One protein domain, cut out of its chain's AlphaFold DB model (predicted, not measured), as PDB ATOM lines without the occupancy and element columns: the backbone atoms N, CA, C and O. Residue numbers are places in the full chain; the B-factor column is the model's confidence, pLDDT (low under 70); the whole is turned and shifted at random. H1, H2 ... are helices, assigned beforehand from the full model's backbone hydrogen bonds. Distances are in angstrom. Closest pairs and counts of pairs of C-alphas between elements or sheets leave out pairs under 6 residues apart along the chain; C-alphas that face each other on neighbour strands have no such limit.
ATOM      1  N   GLN A  80      27.703 -14.155 146.323       68.31
ATOM      2  CA  GLN A  80      27.372 -15.005 145.178       68.31
ATOM      3  C   GLN A  80      28.427 -16.085 144.954       68.31
ATOM      4  O   GLN A  80      28.058 -17.215 144.687       68.31
ATOM      5  N   ASN A  81      29.716 -15.796 145.121       72.81
ATOM      6  CA  ASN A  81      30.735 -16.814 144.871       72.81
ATOM      7  C   ASN A  81      30.796 -17.891 145.969       72.81
ATOM      8  O   ASN A  81      31.007 -19.054 145.667       72.81
ATOM      9  N   TRP A  82      30.596 -17.520 147.237       71.75
ATOM     10  CA  TRP A  82      30.706 -18.458 148.363       71.75
ATOM     11  C   TRP A  82      29.410 -19.213 148.675       71.75
ATOM     12  O   TRP A  82      29.469 -20.331 149.176       71.75
ATOM     13  N   PHE A  83      28.242 -18.625 148.395       75.38
ATOM     14  CA  PHE A  83      26.948 -19.257 148.682       75.38
ATOM     15  C   PHE A  83      26.273 -19.879 147.449       75.38
ATOM     16  O   PHE A  83      25.136 -20.323 147.573       75.38
ATOM     17  N   SER A  84      26.923 -19.907 146.278       74.25
ATOM     18  CA  SER A  84      26.379 -20.620 145.105       74.25
ATOM     19  C   SER A  84      26.618 -22.130 145.161       74.25
ATOM     20  O   SER A  84      25.850 -22.880 144.564       74.25
ATOM     21  N   ASP A  85      27.639 -22.588 145.895       83.25
ATOM     22  CA  ASP A  85      28.007 -24.001 145.936       83.25
ATOM     23  C   ASP A  85      27.315 -24.752 147.090       83.25
ATOM     24  O   ASP A  85      27.516 -24.411 148.263       83.25
ATOM     25  N   PRO A  86      26.570 -25.843 146.812       81.56
ATOM     26  CA  PRO A  86      25.871 -26.610 147.845       81.56
ATOM     27  C   PRO A  86      26.824 -27.310 148.828       81.56
ATOM     28  O   PRO A  86      26.450 -27.593 149.965       81.56
ATOM     29  N   ALA A  87      28.077 -27.544 148.426       83.69
ATOM     30  CA  ALA A  87      29.115 -28.118 149.279       83.69
ATOM     31  C   ALA A  87      29.658 -27.135 150.336       83.69
ATOM     32  O   ALA A  87      30.267 -27.571 151.314       83.69
ATOM     33  N   CYS A  88      29.423 -25.825 150.194       83.19
ATOM     34  CA  CYS A  88      29.876 -24.831 151.173       83.19
ATOM     35  C   CYS A  88      29.001 -24.788 152.438       83.19
ATOM     36  O   CYS A  88      29.503 -24.466 153.516       83.19
ATOM     37  N   TYR A  89      27.716 -25.156 152.361       87.50
ATOM     38  CA  TYR A  89      26.807 -25.145 153.516       87.50
ATOM     39  C   TYR A  89      27.259 -26.018 154.701       87.50
ATOM     40  O   TYR A  89      27.264 -25.502 155.822       87.50
ATOM     41  N   PRO A  90      27.676 -27.291 154.523       91.00
ATOM     42  CA  PRO A  90      28.168 -28.092 155.645       91.00
ATOM     43  C   PRO A  90      29.454 -27.517 156.255       91.00
ATOM     44  O   PRO A  90      29.615 -27.543 157.475       91.00
ATOM     45  N   LEU A  91      30.342 -26.933 155.442       89.56
ATOM     46  CA  LEU A  91      31.562 -26.288 155.932       89.56
ATOM     47  C   LEU A  91      31.232 -25.069 156.809       89.56
ATOM     48  O   LEU A  91      31.749 -24.934 157.919       89.56
ATOM     49  N   ILE A  92      30.326 -24.209 156.334       89.88
ATOM     50  CA  ILE A  92      29.855 -23.029 157.070       89.88
ATOM     51  C   ILE A  92      29.175 -23.447 158.377       89.88
ATOM     52  O   ILE A  92      29.378 -22.803 159.406       89.88
ATOM     53  N   PHE A  93      28.413 -24.541 158.362       93.81
ATOM     54  CA  PHE A  93      27.758 -25.066 159.556       93.81
ATOM     55  C   PHE A  93      28.766 -25.489 160.632       93.81
ATOM     56  O   PHE A  93      28.625 -25.089 161.787       93.81
ATOM     57  N   ILE A  94      29.807 -26.242 160.267       95.44
ATOM     58  CA  ILE A  94      30.823 -26.712 161.224       95.44
ATOM     59  C   ILE A  94      31.645 -25.537 161.764       95.44
ATOM     60  O   ILE A  94      31.877 -25.456 162.971       95.44
ATOM     61  N   LEU A  95      32.041 -24.598 160.900       93.94
ATOM     62  CA  LEU A  95      32.768 -23.393 161.315       93.94
ATOM     63  C   LEU A  95      31.923 -22.505 162.235       93.94
ATOM     64  O   LEU A  95      32.420 -22.017 163.249       93.94
ATOM     65  N   GLY A  96      30.638 -22.341 161.918       95.25
ATOM     66  CA  GLY A  96      29.691 -21.619 162.762       95.25
ATOM     67  C   GLY A  96      29.504 -22.296 164.118       95.25
ATOM     68  O   GLY A  96      29.608 -21.637 165.151       95.25
ATOM     69  N   ALA A  97      29.302 -23.616 164.133       95.38
ATOM     70  CA  ALA A  97      29.148 -24.390 165.362       95.38
ATOM     71  C   ALA A  97      30.403 -24.317 166.244       95.38
ATOM     72  O   ALA A  97      30.288 -24.055 167.440       95.38
ATOM     73  N   ALA A  98      31.594 -24.471 165.660       93.88
ATOM     74  CA  ALA A  98      32.859 -24.324 166.374       93.88
ATOM     75  C   ALA A  98      33.034 -22.901 166.934       93.88
ATOM     76  O   ALA A  98      33.415 -22.736 168.091       93.88
ATOM     77  N   GLY A  99      32.696 -21.871 166.151       96.50
ATOM     78  CA  GLY A  99      32.765 -20.474 166.583       96.50
ATOM     79  C   GLY A  99      31.836 -20.171 167.760       96.50
ATOM     80  O   GLY A  99      32.272 -19.599 168.761       96.50
ATOM     81  N   VAL A 100      30.575 -20.604 167.687       96.50
ATOM     82  CA  VAL A 100      29.599 -20.434 168.777       96.50
ATOM     83  C   VAL A 100      30.014 -21.237 170.008       96.50
ATOM     84  O   VAL A 100      29.884 -20.752 171.129       96.50
ATOM     85  N   PHE A 101      30.566 -22.435 169.824       96.31
ATOM     86  CA  PHE A 101      31.034 -23.255 170.932       96.31
ATOM     87  C   PHE A 101      32.219 -22.615 171.665       96.31
ATOM     88  O   PHE A 101      32.167 -22.428 172.880       96.31
ATOM     89  N   CYS A 102      33.259 -22.211 170.931       95.31
ATOM     90  CA  CYS A 102      34.441 -21.569 171.504       95.31
ATOM     91  C   CYS A 102      34.095 -20.243 172.189       95.31
ATOM     92  O   CYS A 102      34.559 -19.982 173.299       95.31
ATOM     93  N   THR A 103      33.252 -19.419 171.564       96.25
ATOM     94  CA  THR A 103      32.812 -18.155 172.172       96.25
ATOM     95  C   THR A 103      31.898 -18.394 173.371       96.25
ATOM     96  O   THR A 103      32.079 -17.742 174.392       96.25
ATOM     97  N   GLY A 104      30.989 -19.368 173.317       94.44
ATOM     98  CA  GLY A 104      30.116 -19.734 174.433       94.44
ATOM     99  C   GLY A 104      30.886 -20.222 175.662       94.44
ATOM    100  O   GLY A 104      30.640 -19.746 176.774       94.44
ATOM    101  N   VAL A 105      31.856 -21.123 175.474       92.31
ATOM    102  CA  VAL A 105      32.741 -21.577 176.559       92.31
ATOM    103  C   VAL A 105      33.611 -20.424 177.060       92.31
ATOM    104  O   VAL A 105      33.696 -20.217 178.267       92.31
ATOM    105  N   GLY A 106      34.187 -19.625 176.158       91.88
ATOM    106  CA  GLY A 106      34.994 -18.458 176.516       91.88
ATOM    107  C   GLY A 106      34.224 -17.448 177.366       91.88
ATOM    108  O   GLY A 106      34.704 -17.047 178.422       91.88
ATOM    109  N   ILE A 107      33.000 -17.097 176.965       92.50
ATOM    110  CA  ILE A 107      32.119 -16.191 177.713       92.50
ATOM    111  C   ILE A 107      31.729 -16.806 179.058       92.50
ATOM    112  O   ILE A 107      31.734 -16.105 180.064       92.50
ATOM    113  N   SER A 108      31.433 -18.106 179.107       86.94
ATOM    114  CA  SER A 108      31.087 -18.787 180.362       86.94
ATOM    115  C   SER A 108      32.252 -18.751 181.350       86.94
ATOM    116  O   SER A 108      32.073 -18.364 182.503       86.94
ATOM    117  N   CYS A 109      33.464 -19.066 180.894       85.25
ATOM    118  CA  CYS A 109      34.666 -18.919 181.706       85.25
ATOM    119  C   CYS A 109      34.847 -17.466 182.149       85.25
ATOM    120  O   CYS A 109      35.168 -17.213 183.302       85.25
ATOM    121  N   LEU A 110      34.610 -16.504 181.268       86.38
ATOM    122  CA  LEU A 110      34.803 -15.096 181.582       86.38
ATOM    123  C   LEU A 110      33.778 -14.560 182.605       86.38
ATOM    124  O   LEU A 110      34.126 -13.736 183.444       86.38
ATOM    125  N   MET A 111      32.527 -15.025 182.554       83.50
ATOM    126  CA  MET A 111      31.440 -14.575 183.437       83.50
ATOM    127  C   MET A 111      31.412 -15.287 184.791       83.50
ATOM    128  O   MET A 111      31.010 -14.679 185.782       83.50
ATOM    129  N   TYR A 112      31.798 -16.564 184.835       79.94
ATOM    130  CA  TYR A 112      31.685 -17.389 186.039       79.94
ATOM    131  C   TYR A 112      33.016 -17.622 186.762       79.94
ATOM    132  O   TYR A 112      32.991 -18.149 187.875       79.94
ATOM    133  N   ASN A 113      34.166 -17.237 186.190       77.69
ATOM    134  CA  ASN A 113      35.419 -17.297 186.942       77.69
ATOM    135  C   ASN A 113      35.459 -16.197 188.013       77.69
ATOM    136  O   ASN A 113      35.373 -15.016 187.672       77.69
ATOM    137  N   PRO A 114      35.662 -16.556 189.293       70.75
ATOM    138  CA  PRO A 114      35.741 -15.586 190.384       70.75
ATOM    139  C   PRO A 114      36.984 -14.691 190.290       70.75
ATOM    140  O   PRO A 114      36.991 -13.605 190.866       70.75
ATOM    141  N   ASP A 115      38.007 -15.128 189.549       69.75
ATOM    142  CA  ASP A 115      39.258 -14.393 189.345       69.75
ATOM    143  C   ASP A 115      39.138 -13.293 188.278       69.75
ATOM    144  O   ASP A 115      39.965 -12.382 188.213       69.75
ATOM    145  N   VAL A 116      38.095 -13.338 187.442       73.19
ATOM    146  CA  VAL A 116      37.864 -12.331 186.407       73.19
ATOM    147  C   VAL A 116      36.895 -11.275 186.942       73.19
ATOM    148  O   VAL A 116      35.682 -11.463 187.010       73.19
ATOM    149  N   MET A 117      37.434 -10.111 187.306       70.19
ATOM    150  CA  MET A 117      36.695  -9.011 187.945       70.19
ATOM    151  C   MET A 117      35.833  -8.178 186.975       70.19
ATOM    152  O   MET A 117      35.879  -6.944 186.979       70.19
ATOM    153  N   ILE A 118      35.022  -8.820 186.133       73.06
ATOM    154  CA  ILE A 118      34.111  -8.093 185.230       73.06
ATOM    155  C   ILE A 118      32.903  -7.547 185.983       73.06
ATOM    156  O   ILE A 118      32.452  -6.433 185.715       73.06
ATOM    157  N   ASN A 119      32.411  -8.288 186.975       69.19
ATOM    158  CA  ASN A 119      31.343  -7.802 187.830       69.19
ATOM    159  C   ASN A 119      31.914  -6.814 188.872       69.19
ATOM    160  O   ASN A 119      32.742  -7.210 189.700       69.19
ATOM    161  N   PRO A 120      31.470  -5.542 188.885       72.81
ATOM    162  CA  PRO A 120      31.985  -4.531 189.809       72.81
ATOM    163  C   PRO A 120      31.781  -4.897 191.284       72.81
ATOM    164  O   PRO A 120      32.555  -4.450 192.128       72.81
ATOM    165  N   ARG A 121      30.806  -5.764 191.594       69.81
ATOM    166  CA  ARG A 121      30.536  -6.262 192.951       69.81
ATOM    167  C   ARG A 121      31.679  -7.109 193.529       69.81
ATOM    168  O   ARG A 121      31.769  -7.256 194.743       69.81
ATOM    169  N   HIS A 122      32.550  -7.640 192.673       63.28
ATOM    170  CA  HIS A 122      33.585  -8.611 193.029       63.28
ATOM    171  C   HIS A 122      35.023  -8.070 192.900       63.28
ATOM    172  O   HIS A 122      35.974  -8.798 193.166       63.28
ATOM    173  N   ARG A 123      35.200  -6.779 192.572       67.12
ATOM    174  CA  ARG A 123      36.520  -6.145 192.346       67.12
ATOM    175  C   ARG A 123      37.461  -6.131 193.556       67.12
ATOM    176  O   ARG A 123      38.664  -6.032 193.380       67.12
ATOM    177  N   ASN A 124      36.920  -6.230 194.769       69.06
ATOM    178  CA  ASN A 124      37.702  -6.212 196.011       69.06
ATOM    179  C   ASN A 124      37.800  -7.596 196.675       69.06
ATOM    180  O   ASN A 124      38.226  -7.692 197.827       69.06
ATOM    181  N   MET A 125      37.365  -8.669 196.004       66.25
ATOM    182  CA  MET A 125      37.548 -10.013 196.553       66.25
ATOM    183  C   MET A 125      39.034 -10.370 196.524       66.25
ATOM    184  O   MET A 125      39.704 -10.158 195.514       66.25
ATOM    185  N   LYS A 126      39.551 -10.896 197.642       66.50
ATOM    186  CA  LYS A 126      40.929 -11.396 197.710       66.50
ATOM    187  C   LYS A 126      41.110 -12.476 196.642       66.50
ATOM    188  O   LYS A 126      40.395 -13.476 196.662       66.50
ATOM    189  N   LEU A 127      42.062 -12.253 195.734       70.50
ATOM    190  CA  LEU A 127      42.543 -13.269 194.800       70.50
ATOM    191  C   LEU A 127      42.928 -14.521 195.588       70.50
ATOM    192  O   LEU A 127      43.493 -14.415 196.681       70.50
ATOM    193  N   ARG A 128      42.605 -15.697 195.046       68.81
ATOM    194  CA  ARG A 128      42.926 -16.975 195.682       68.81
ATOM    195  C   ARG A 128      44.440 -17.054 195.919       68.81
ATOM    196  O   ARG A 128      45.212 -17.156 194.971       68.81
ATOM    197  N   SER A 129      44.863 -16.990 197.180       72.38
ATOM    198  CA  SER A 129      46.262 -17.166 197.568       72.38
ATOM    199  C   SER A 129      46.576 -18.656 197.668       72.38
ATOM    200  O   SER A 129      45.895 -19.389 198.380       72.38
TER     201      SER A 129
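Overview. This is residues 80 to 129 of the 133 residues of a protein of Helicotheca tamesis (UniProt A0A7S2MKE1). One long straight helix, H2, makes most of the length of a rod, with the short helix H1 off its first end, joined to it by a tight link, and a winding tail without a named element, residues 113 to 129, at the other end. The printed part has 50 residues with two named helices, H1 then H2, and no named strand: the class is all helix. The whole is extended, with a radius of gyration of the C-alphas of 18.8 A and spans of 55 by 18 by 11 A.

Along the chain. H1, residues 80 to 83, begins at C-alpha 80, (27.372, -15.005, 145.178). H2, residues 88 to 112, measures 35.7 A from C-alpha 88 at (29.876, -24.831, 151.173) to C-alpha 112 at (31.685, -17.389, 186.039).

Arrangement. A tight link of 4 residues joins H1 to H2. The two are close but not clearly touching; their closest C-alphas, of Trp 82 and Cys 88, are 7.0 A apart. In H2 every O i to N i+4 pair is within hydrogen-bond range; H1 is too short for such a pair. Residues 93 to 109 of H2 stand free.

Size, cuts and confidence. The C-alphas farthest apart, of Ser 84 and Ser 129, are 56.2 A apart. The printed part has no cut. Mean pLDDT of the printed part is 81.7; residues 80, 115, 119, 121 to 126 and 128 are under 70.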